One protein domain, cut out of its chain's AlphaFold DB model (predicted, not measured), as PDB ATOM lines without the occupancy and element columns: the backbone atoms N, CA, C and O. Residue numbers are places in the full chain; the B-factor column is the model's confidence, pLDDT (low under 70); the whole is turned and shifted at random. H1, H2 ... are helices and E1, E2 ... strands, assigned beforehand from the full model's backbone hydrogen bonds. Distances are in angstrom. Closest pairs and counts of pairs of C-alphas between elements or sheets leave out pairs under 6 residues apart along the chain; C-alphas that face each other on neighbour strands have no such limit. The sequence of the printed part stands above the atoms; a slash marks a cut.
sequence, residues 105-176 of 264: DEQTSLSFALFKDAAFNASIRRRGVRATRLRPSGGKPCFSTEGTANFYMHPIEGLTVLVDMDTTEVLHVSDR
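AT A GLANCE: This is residues 105 to 176 of the 264 residues of the protein "Amine oxidase" of Oryza glumipatula (UniProt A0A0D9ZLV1). Two helices meet near their ends in an L, H1 and H2, and pack on two small strand hairpins: H2 covers hairpin E3-E4, and H1 packs on strand E1 of hairpin E1-E2 and on one end of E3-E4. The E1-E2 hairpin is nearest the middle, with E2 beside E3, while the long link of residues 145 to 158 and the E3-E4 turn lie at opposite ends of the longest axis. The printed part has 72 residues with two named helices and four named strands, in the order H1, H2, E1, E2, E3, E4, and the class is mixed. The two sheets, E1 - E2 and E3 - E4, are each antiparallel. The whole is compact, with a radius of gyration of the C-alphas of 11.5 A, and rounded, spanning 34 by 26 by 18 A.

HOW THE PARTS SIT: Strands E3, residues 159 to 163, and E4, residues 170 to 175, form an antiparallel hairpin at 170 degrees, with N 162 and O 172 within hydrogen-bond range at 2.8 A. Helix H2, residues 118 to 126, comes closest to E4 at the C-alphas of Phe 120 and Val 173, 6.5 A apart. Helix H1, residues 105 to 116, is about perpendicular to H2 at 77 degrees; the two are close but not clearly touching, their closest C-alphas, Phe 115 and Asn 121, being 6.3 A apart. The closest C-alphas of H1 and E4 are those of Leu 114 and Val 170, 6.6 A. Strands E1, residues 134 to 137, and E2, residues 140 to 144, form a second antiparallel hairpin at 163 degrees, with N 135 and O 143 2.8 A apart, within hydrogen-bond range. The closest C-alphas of H1 and E1 are those of Ser 111 and Pro 136, 5.6 A. Those of E2 and E3 are Pro 141 and Thr 160, 6.4 A. H2 and E2 are apart, as are E1 and E4. In H2 every O i to N i+4 pair is within hydrogen-bond range; in H1, 5 of 8 are.

IN THESE COORDINATES: E4 is 13.8 A long and ends at C-alpha 175 (56.390, -95.290, 6.914), and E3 is 13.2 A. H1 begins at C-alpha 105 (66.041, -71.111, 1.397) and is 17.7 A long; H2 is 12.3 A. E1 is 9.7 A and E2 12.9 A.

THE WHOLE: The C-alphas of Gly 147 and Asp 166 are the two farthest apart, 34.2 A. The printed part has no cut. The link E2 to E3 is long, with 14 residues, and its residues 155 to 156 make a short antiparallel pairing with residues 142 to 143 of E2. The mean pLDDT of the printed part is 85.2, and residues 137 to 140 are under 70.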
ATOM      1  N   ASP A 105      65.467 -70.566   2.633       83.31
ATOM      2  CA  ASP A 105      66.041 -71.111   1.397       83.31
ATOM      3  C   ASP A 105      66.468 -72.570   1.580       83.31
ATOM      4  O   ASP A 105      66.189 -73.415   0.722       83.31
ATOM      5  N   GLU A 106      67.066 -72.901   2.726       84.12
ATOM      6  CA  GLU A 106      67.371 -74.287   3.089       84.12
ATOM      7  C   GLU A 106      66.091 -75.098   3.271       84.12
ATOM      8  O   GLU A 106      65.966 -76.172   2.688       84.12
ATOM      9  N   GLN A 107      65.098 -74.583   4.005       84.12
ATOM     10  CA  GLN A 107      63.818 -75.273   4.190       84.12
ATOM     11  C   GLN A 107      63.136 -75.573   2.846       84.12
ATOM     12  O   GLN A 107      62.622 -76.678   2.629       84.12
ATOM     13  N   THR A 108      63.159 -74.609   1.926       83.00
ATOM     14  CA  THR A 108      62.621 -74.763   0.570       83.00
ATOM     15  C   THR A 108      63.417 -75.798  -0.224       83.00
ATOM     16  O   THR A 108      62.831 -76.679  -0.851       83.00
ATOM     17  N   SER A 109      64.747 -75.753  -0.160       83.12
ATOM     18  CA  SER A 109      65.622 -76.693  -0.871       83.12
ATOM     19  C   SER A 109      65.454 -78.130  -0.369       83.12
ATOM     20  O   SER A 109      65.283 -79.056  -1.167       83.12
ATOM     21  N   LEU A 110      65.408 -78.322   0.952       85.19
ATOM     22  CA  LEU A 110      65.206 -79.623   1.596       85.19
ATOM     23  C   LEU A 110      63.825 -80.204   1.286       85.19
ATOM     24  O   LEU A 110      63.694 -81.405   1.063       85.19
ATOM     25  N   SER A 111      62.807 -79.347   1.184       83.38
ATOM     26  CA  SER A 111      61.462 -79.747   0.759       83.38
ATOM     27  C   SER A 111      61.467 -80.409  -0.624       83.38
ATOM     28  O   SER A 111      60.760 -81.393  -0.839       83.38
ATOM     29  N   PHE A 112      62.284 -79.914  -1.559       83.62
ATOM     30  CA  PHE A 112      62.399 -80.508  -2.892       83.62
ATOM     31  C   PHE A 112      63.245 -81.784  -2.925       83.62
ATOM     32  O   PHE A 112      62.985 -82.661  -3.752       83.62
ATOM     33  N   ALA A 113      64.234 -81.914  -2.037       85.75
ATOM     34  CA  ALA A 113      65.101 -83.089  -1.970       85.75
ATOM     35  C   ALA A 113      64.319 -84.389  -1.715       85.75
ATOM     36  O   ALA A 113      64.650 -85.427  -2.283       85.75
ATOM     37  N   LEU A 114      63.225 -84.311  -0.954       87.19
ATOM     38  CA  LEU A 114      62.347 -85.446  -0.656       87.19
ATOM     39  C   LEU A 114      61.803 -86.132  -1.913       87.19
ATOM     40  O   LEU A 114      61.717 -87.356  -1.966       87.19
ATOM     41  N   PHE A 115      61.484 -85.363  -2.958       87.12
ATOM     42  CA  PHE A 115      60.952 -85.913  -4.207       87.12
ATOM     43  C   PHE A 115      61.997 -86.662  -5.040       87.12
ATOM     44  O   PHE A 115      61.632 -87.297  -6.029       87.12
ATOM     45  N   LYS A 116      63.282 -86.611  -4.671       87.94
ATOM     46  CA  LYS A 116      64.327 -87.431  -5.299       87.94
ATOM     47  C   LYS A 116      64.334 -88.860  -4.752       87.94
ATOM     48  O   LYS A 116      64.819 -89.757  -5.436       87.94
ATOM     49  N   ASP A 117      63.776 -89.086  -3.563       90.56
ATOM     50  CA  ASP A 117      63.773 -90.399  -2.926       90.56
ATOM     51  C   ASP A 117      62.644 -91.305  -3.453       90.56
ATOM     52  O   ASP A 117      61.465 -90.936  -3.530       90.56
ATOM     53  N   ALA A 118      63.006 -92.529  -3.835       91.75
ATOM     54  CA  ALA A 118      62.069 -93.478  -4.423       91.75
ATOM     55  C   ALA A 118      61.082 -94.049  -3.390       91.75
ATOM     56  O   ALA A 118      59.909 -94.254  -3.722       91.75
ATOM     57  N   ALA A 119      61.526 -94.288  -2.151       89.94
ATOM     58  CA  ALA A 119      60.697 -94.868  -1.095       89.94
ATOM     59  C   ALA A 119      59.617 -93.879  -0.637       89.94
ATOM     60  O   ALA A 119      58.442 -94.246  -0.532       89.94
ATOM     61  N   PHE A 120      59.987 -92.612  -0.470       90.19
ATOM     62  CA  PHE A 120      59.071 -91.507  -0.218       90.19
ATOM     63  C   PHE A 120      58.035 -91.379  -1.336       90.19
ATOM     64  O   PHE A 120      56.829 -91.428  -1.085       90.19
ATOM     65  N   ASN A 121      58.473 -91.323  -2.596       90.06
ATOM     66  CA  ASN A 121      57.559 -91.214  -3.732       90.06
ATOM     67  C   ASN A 121      56.608 -92.414  -3.864       90.06
ATOM     68  O   ASN A 121      55.469 -92.251  -4.308       90.06
ATOM     69  N   ALA A 122      57.055 -93.624  -3.516       90.19
ATOM     70  CA  ALA A 122      56.196 -94.806  -3.478       90.19
ATOM     71  C   ALA A 122      55.156 -94.709  -2.347       90.19
ATOM     72  O   ALA A 122      53.987 -95.030  -2.554       90.19
ATOM     73  N   SER A 123      55.568 -94.217  -1.177       89.44
ATOM     74  CA  SER A 123      54.721 -94.000   0.001       89.44
ATOM     75  C   SER A 123      53.596 -92.990  -0.255       89.44
ATOM     76  O   SER A 123      52.436 -93.256   0.073       89.44
ATOM     77  N   ILE A 124      53.914 -91.881  -0.926       89.62
ATOM     78  CA  ILE A 124      52.942 -90.857  -1.338       89.62
ATOM     79  C   ILE A 124      51.966 -91.408  -2.389       89.62
ATOM     80  O   ILE A 124      50.755 -91.228  -2.262       89.62
ATOM     81  N   ARG A 125      52.468 -92.154  -3.387       89.06
ATOM     82  CA  ARG A 125      51.629 -92.784  -4.423       89.06
ATOM     83  C   ARG A 125      50.630 -93.790  -3.853       89.06
ATOM     84  O   ARG A 125      49.478 -93.783  -4.275       89.06
ATOM     85  N   ARG A 126      51.034 -94.616  -2.880       89.00
ATOM     86  CA  ARG A 126      50.126 -95.569  -2.208       89.00
ATOM     87  C   ARG A 126      48.946 -94.886  -1.517       89.00
ATOM     88  O   ARG A 126      47.875 -95.473  -1.446       89.00
ATOM     89  N   ARG A 127      49.135 -93.655  -1.038       88.06
ATOM     90  CA  ARG A 127      48.100 -92.852  -0.369       88.06
ATOM     91  C   ARG A 127      47.200 -92.081  -1.339       88.06
ATOM     92  O   ARG A 127      46.326 -91.346  -0.899       88.06
ATOM     93  N   GLY A 128      47.428 -92.206  -2.649       86.94
ATOM     94  CA  GLY A 128      46.645 -91.508  -3.671       86.94
ATOM     95  C   GLY A 128      46.905 -90.000  -3.755       86.94
ATOM     96  O   GLY A 128      46.156 -89.300  -4.429       86.94
ATOM     97  N   VAL A 129      47.961 -89.488  -3.112       86.44
ATOM     98  CA  VAL A 129      48.290 -88.055  -3.123       86.44
ATOM     99  C   VAL A 129      49.187 -87.728  -4.309       86.44
ATOM    100  O   VAL A 129      50.169 -88.419  -4.594       86.44
ATOM    101  N   ARG A 130      48.892 -86.625  -4.997       85.12
ATOM    102  CA  ARG A 130      49.753 -86.109  -6.069       85.12
ATOM    103  C   ARG A 130      50.966 -85.391  -5.485       85.12
ATOM    104  O   ARG A 130      50.813 -84.485  -4.673       85.12
ATOM    105  N   ALA A 131      52.165 -85.706  -5.980       79.44
ATOM    106  CA  ALA A 131      53.408 -85.061  -5.537       79.44
ATOM    107  C   ALA A 131      53.363 -83.521  -5.651       79.44
ATOM    108  O   ALA A 131      53.847 -82.820  -4.771       79.44
ATOM    109  N   THR A 132      52.691 -82.984  -6.677       80.44
ATOM    110  CA  THR A 132      52.509 -81.533  -6.887       80.44
ATOM    111  C   THR A 132      51.638 -80.848  -5.834       80.44
ATOM    112  O   THR A 132      51.610 -79.621  -5.760       80.44
ATOM    113  N   ARG A 133      50.899 -81.624  -5.037       81.50
ATOM    114  CA  ARG A 133      50.026 -81.146  -3.963       81.50
ATOM    115  C   ARG A 133      50.600 -81.432  -2.582       81.50
ATOM    116  O   ARG A 133      49.917 -81.181  -1.598       81.50
ATOM    117  N   LEU A 134      51.842 -81.888  -2.488       84.25
ATOM    118  CA  LEU A 134      52.493 -82.160  -1.220       84.25
ATOM    119  C   LEU A 134      53.255 -80.932  -0.710       84.25
ATOM    120  O   LEU A 134      54.025 -80.307  -1.439       84.25
ATOM    121  N   ARG A 135      53.062 -80.605   0.565       82.62
ATOM    122  CA  ARG A 135      53.842 -79.621   1.315       82.62
ATOM    123  C   ARG A 135      54.595 -80.350   2.422       82.62
ATOM    124  O   ARG A 135      54.024 -80.603   3.482       82.62
ATOM    125  N   PRO A 136      55.849 -80.743   2.175       74.62
ATOM    126  CA  PRO A 136      56.689 -81.249   3.242       74.62
ATOM    127  C   PRO A 136      57.039 -80.118   4.207       74.62
ATOM    128  O   PRO A 136      57.101 -78.949   3.826       74.62
ATOM    129  N   SER A 137      57.255 -80.469   5.466       66.44
ATOM    130  CA  SER A 137      57.709 -79.528   6.479       66.44
ATOM    131  C   SER A 137      58.941 -80.110   7.167       66.44
ATOM    132  O   SER A 137      58.979 -81.297   7.486       66.44
ATOM    133  N   GLY A 138      59.994 -79.305   7.321       57.12
ATOM    134  CA  GLY A 138      61.289 -79.761   7.836       57.12
ATOM    135  C   GLY A 138      61.184 -80.264   9.278       57.12
ATOM    136  O   GLY A 138      61.164 -79.460  10.204       57.12
ATOM    137  N   GLY A 139      61.094 -81.586   9.458       56.09
ATOM    138  CA  GLY A 139      60.976 -82.246  10.768       56.09
ATOM    139  C   GLY A 139      59.545 -82.418  11.302       56.09
ATOM    140  O   GLY A 139      59.370 -82.787  12.461       56.09
ATOM    141  N   LYS A 140      58.517 -82.159  10.489       63.34
ATOM    142  CA  LYS A 140      57.089 -82.297  10.831       63.34
ATOM    143  C   LYS A 140      56.372 -83.159   9.771       63.34
ATOM    144  O   LYS A 140      56.944 -83.396   8.705       63.34
ATOM    145  N   PRO A 141      55.151 -83.671  10.037       71.31
ATOM    146  CA  PRO A 141      54.411 -84.456   9.048       71.31
ATOM    147  C   PRO A 141      54.237 -83.682   7.733       71.31
ATOM    148  O   PRO A 141      54.125 -82.455   7.716       71.31
ATOM    149  N   CYS A 142      54.257 -84.399   6.609       84.00
ATOM    150  CA  CYS A 142      53.951 -83.800   5.311       84.00
ATOM    151  C   CYS A 142      52.452 -83.497   5.232       84.00
ATOM    152  O   CYS A 142      51.648 -84.233   5.794       84.00
ATOM    153  N   PHE A 143      52.061 -82.458   4.503       88.50
ATOM    154  CA  PHE A 143      50.656 -82.079   4.347       88.50
ATOM    155  C   PHE A 143      50.230 -82.152   2.889       88.50
ATOM    156  O   PHE A 143      51.003 -81.820   1.988       88.50
ATOM    157  N   SER A 144      48.985 -82.545   2.646       86.88
ATOM    158  CA  SER A 144      48.380 -82.432   1.325       86.88
ATOM    159  C   SER A 144      47.676 -81.075   1.182       86.88
ATOM    160  O   SER A 144      47.001 -80.591   2.082       86.88
ATOM    161  N   THR A 145      47.843 -80.441   0.026       86.69
ATOM    162  CA  THR A 145      47.161 -79.196  -0.394       86.69
ATOM    163  C   THR A 145      46.063 -79.474  -1.418       86.69
ATOM    164  O   THR A 145      45.661 -78.603  -2.198       86.69
ATOM    165  N   GLU A 146      45.626 -80.726  -1.504       85.19
ATOM    166  CA  GLU A 146      44.527 -81.127  -2.365       85.19
ATOM    167  C   GLU A 146      43.200 -80.635  -1.771       85.19
ATOM    168  O   GLU A 146      42.958 -80.767  -0.581       85.19
ATOM    169  N   GLY A 147      42.350 -80.013  -2.591       83.75
ATOM    170  CA  GLY A 147      40.963 -79.694  -2.230       83.75
ATOM    171  C   GLY A 147      40.712 -78.591  -1.186       83.75
ATOM    172  O   GLY A 147      39.565 -78.172  -1.074       83.75
ATOM    173  N   THR A 148      41.712 -78.090  -0.452       87.31
ATOM    174  CA  THR A 148      41.541 -77.026   0.562       87.31
ATOM    175  C   THR A 148      42.798 -76.166   0.710       87.31
ATOM    176  O   THR A 148      43.917 -76.644   0.512       87.31
ATOM    177  N   ALA A 149      42.634 -74.888   1.073       89.56
ATOM    178  CA  ALA A 149      43.758 -74.040   1.485       89.56
ATOM    179  C   ALA A 149      44.302 -74.400   2.881       89.56
ATOM    180  O   ALA A 149      45.452 -74.091   3.194       89.56
ATOM    181  N   ASN A 150      43.504 -75.070   3.715       91.38
ATOM    182  CA  ASN A 150      43.882 -75.442   5.074       91.38
ATOM    183  C   ASN A 150      44.592 -76.802   5.115       91.38
ATOM    184  O   ASN A 150      44.068 -77.791   5.626       91.38
ATOM    185  N   PHE A 151      45.807 -76.850   4.573       90.12
ATOM    186  CA  PHE A 151      46.615 -78.073   4.547       90.12
ATOM    187  C   PHE A 151      46.981 -78.588   5.949       90.12
ATOM    188  O   PHE A 151      47.261 -79.772   6.101       90.12
ATOM    189  N   TYR A 152      46.914 -77.751   6.992       89.31
ATOM    190  CA  TYR A 152      47.123 -78.176   8.381       89.31
ATOM    191  C   TYR A 152      46.079 -79.191   8.867       89.31
ATOM    192  O   TYR A 152      46.390 -80.018   9.718       89.31
ATOM    193  N   MET A 153      44.862 -79.155   8.313       89.88
ATOM    194  CA  MET A 153      43.796 -80.133   8.578       89.88
ATOM    195  C   MET A 153      43.859 -81.347   7.643       89.88
ATOM    196  O   MET A 153      42.962 -82.184   7.653       89.88
ATOM    197  N   HIS A 154      44.911 -81.449   6.828       89.94
ATOM    198  CA  HIS A 154      45.081 -82.500   5.832       89.94
ATOM    199  C   HIS A 154      46.488 -83.149   5.916       89.94
ATOM    200  O   HIS A 154      47.232 -83.166   4.924       89.94
ATOM    201  N   PRO A 155      46.907 -83.640   7.107       90.50
ATOM    202  CA  PRO A 155      48.220 -84.246   7.314       90.50
ATOM    203  C   PRO A 155      48.346 -85.631   6.667       90.50
ATOM    204  O   PRO A 155      47.389 -86.398   6.574       90.50
ATOM    205  N   ILE A 156      49.572 -85.970   6.276       90.00
ATOM    206  CA  ILE A 156      49.998 -87.323   5.923       90.00
ATOM    207  C   ILE A 156      50.658 -87.938   7.149       90.00
ATOM    208  O   ILE A 156      51.839 -87.720   7.429       90.00
ATOM    209  N   GLU A 157      49.867 -88.702   7.886       88.75
ATOM    210  CA  GLU A 157      50.310 -89.375   9.099       88.75
ATOM    211  C   GLU A 157      51.091 -90.664   8.801       88.75
ATOM    212  O   GLU A 157      51.063 -91.226   7.696       88.75
ATOM    213  N   GLY A 158      51.860 -91.106   9.800       87.25
ATOM    214  CA  GLY A 158      52.673 -92.321   9.728       87.25
ATOM    215  C   GLY A 158      53.911 -92.224   8.830       87.25
ATOM    216  O   GLY A 158      54.695 -93.170   8.807       87.25
ATOM    217  N   LEU A 159      54.115 -91.105   8.122       87.94
ATOM    218  CA  LEU A 159      55.260 -90.865   7.243       87.94
ATOM    219  C   LEU A 159      56.198 -89.814   7.843       87.94
ATOM    220  O   LEU A 159      55.840 -88.650   8.002       87.94
ATOM    221  N   THR A 160      57.426 -90.217   8.153       86.69
ATOM    222  CA  THR A 160      58.498 -89.332   8.625       86.69
ATOM    223  C   THR A 160      59.720 -89.504   7.741       86.69
ATOM    224  O   THR A 160      60.091 -90.629   7.408       86.69
ATOM    225  N   VAL A 161      60.355 -88.392   7.372       88.25
ATOM    226  CA  VAL A 161      61.580 -88.399   6.572       88.25
ATOM    227  C   VAL A 161      62.662 -87.612   7.289       88.25
ATOM    228  O   VAL A 161      62.444 -86.472   7.696       88.25
ATOM    229  N   LEU A 162      63.824 -88.237   7.437       89.25
ATOM    230  CA  LEU A 162      65.040 -87.615   7.930       89.25
ATOM    231  C   LEU A 162      65.902 -87.211   6.736       89.25
ATOM    232  O   LEU A 162      66.220 -88.048   5.888       89.25
ATOM    233  N   VAL A 163      66.280 -85.939   6.691       88.06
ATOM    234  CA  VAL A 163      67.103 -85.349   5.632       88.06
ATOM    235  C   VAL A 163      68.318 -84.699   6.276       88.06
ATOM    236  O   VAL A 163      68.184 -84.011   7.289       88.06
ATOM    237  N   ASP A 164      69.486 -84.919   5.690       87.38
ATOM    238  CA  ASP A 164      70.709 -84.208   6.037       87.38
ATOM    239  C   ASP A 164      70.676 -82.806   5.416       87.38
ATOM    240  O   ASP A 164      70.468 -82.645   4.211       87.38
ATOM    241  N   MET A 165      70.860 -81.779   6.244       83.75
ATOM    242  CA  MET A 165      70.817 -80.388   5.796       83.75
ATOM    243  C   MET A 165      72.040 -79.979   4.970       83.75
ATOM    244  O   MET A 165      71.907 -79.149   4.073       83.75
ATOM    245  N   ASP A 166      73.212 -80.551   5.244       82.69
ATOM    246  CA  ASP A 166      74.468 -80.156   4.604       82.69
ATOM    247  C   ASP A 166      74.626 -80.809   3.226       82.69
ATOM    248  O   ASP A 166      75.098 -80.172   2.276       82.69
ATOM    249  N   THR A 167      74.220 -82.077   3.110       85.19
ATOM    250  CA  THR A 167      74.291 -82.849   1.856       85.19
ATOM    251  C   THR A 167      73.004 -82.773   1.039       85.19
ATOM    252  O   THR A 167      73.026 -83.035  -0.163       85.19
ATOM    253  N   THR A 168      71.886 -82.357   1.644       84.44
ATOM    254  CA  THR A 168      70.532 -82.388   1.057       84.44
ATOM    255  C   THR A 168      70.068 -83.795   0.663       84.44
ATOM    256  O   THR A 168      69.229 -83.960  -0.227       84.44
ATOM    257  N   GLU A 169      70.610 -84.818   1.320       89.00
ATOM    258  CA  GLU A 169      70.289 -86.221   1.065       89.00
ATOM    259  C   GLU A 169      69.254 -86.753   2.059       89.00
ATOM    260  O   GLU A 169      69.237 -86.403   3.240       89.00
ATOM    261  N   VAL A 170      68.372 -87.627   1.575       90.31
ATOM    262  CA  VAL A 170      67.417 -88.338   2.428       90.31
ATOM    263  C   VAL A 170      68.153 -89.476   3.130       90.31
ATOM    264  O   VAL A 170      68.587 -90.426   2.487       90.31
ATOM    265  N   LEU A 171      68.272 -89.388   4.454       91.25
ATOM    266  CA  LEU A 171      68.970 -90.385   5.268       91.25
ATOM    267  C   LEU A 171      68.063 -91.556   5.652       91.25
ATOM    268  O   LEU A 171      68.515 -92.694   5.742       91.25
ATOM    269  N   HIS A 172      66.783 -91.285   5.922       89.94
ATOM    270  CA  HIS A 172      65.842 -92.320   6.338       89.94
ATOM    271  C   HIS A 172      64.395 -91.931   6.032       89.94
ATOM    272  O   HIS A 172      63.941 -90.850   6.397       89.94
ATOM    273  N   VAL A 173      63.645 -92.854   5.429       89.38
ATOM    274  CA  VAL A 173      62.182 -92.796   5.321       89.38
ATOM    275  C   VAL A 173      61.562 -93.839   6.249       89.38
ATOM    276  O   VAL A 173      61.844 -95.030   6.130       89.38
ATOM    277  N   SER A 174      60.697 -93.394   7.156       87.81
ATOM    278  CA  SER A 174      59.913 -94.239   8.056       87.81
ATOM    279  C   SER A 174      58.432 -94.104   7.710       87.81
ATOM    280  O   SER A 174      57.856 -93.033   7.879       87.81
ATOM    281  N   ASP A 175      57.818 -95.192   7.247       88.12
ATOM    282  CA  ASP A 175      56.390 -95.290   6.914       88.12
ATOM    283  C   ASP A 175      55.742 -96.349   7.821       88.12
ATOM    284  O   ASP A 175      55.678 -97.524   7.458       88.12
ATOM    285  N   ARG A 176      55.388 -95.964   9.055       81.38
ATOM    286  CA  ARG A 176      54.971 -96.910  10.112       81.38
ATOM    287  C   ARG A 176      53.500 -97.297  10.037       81.38
ATOM    288  O   ARG A 176      53.155 -98.387  10.471       81.38
TER     289      ARG A 176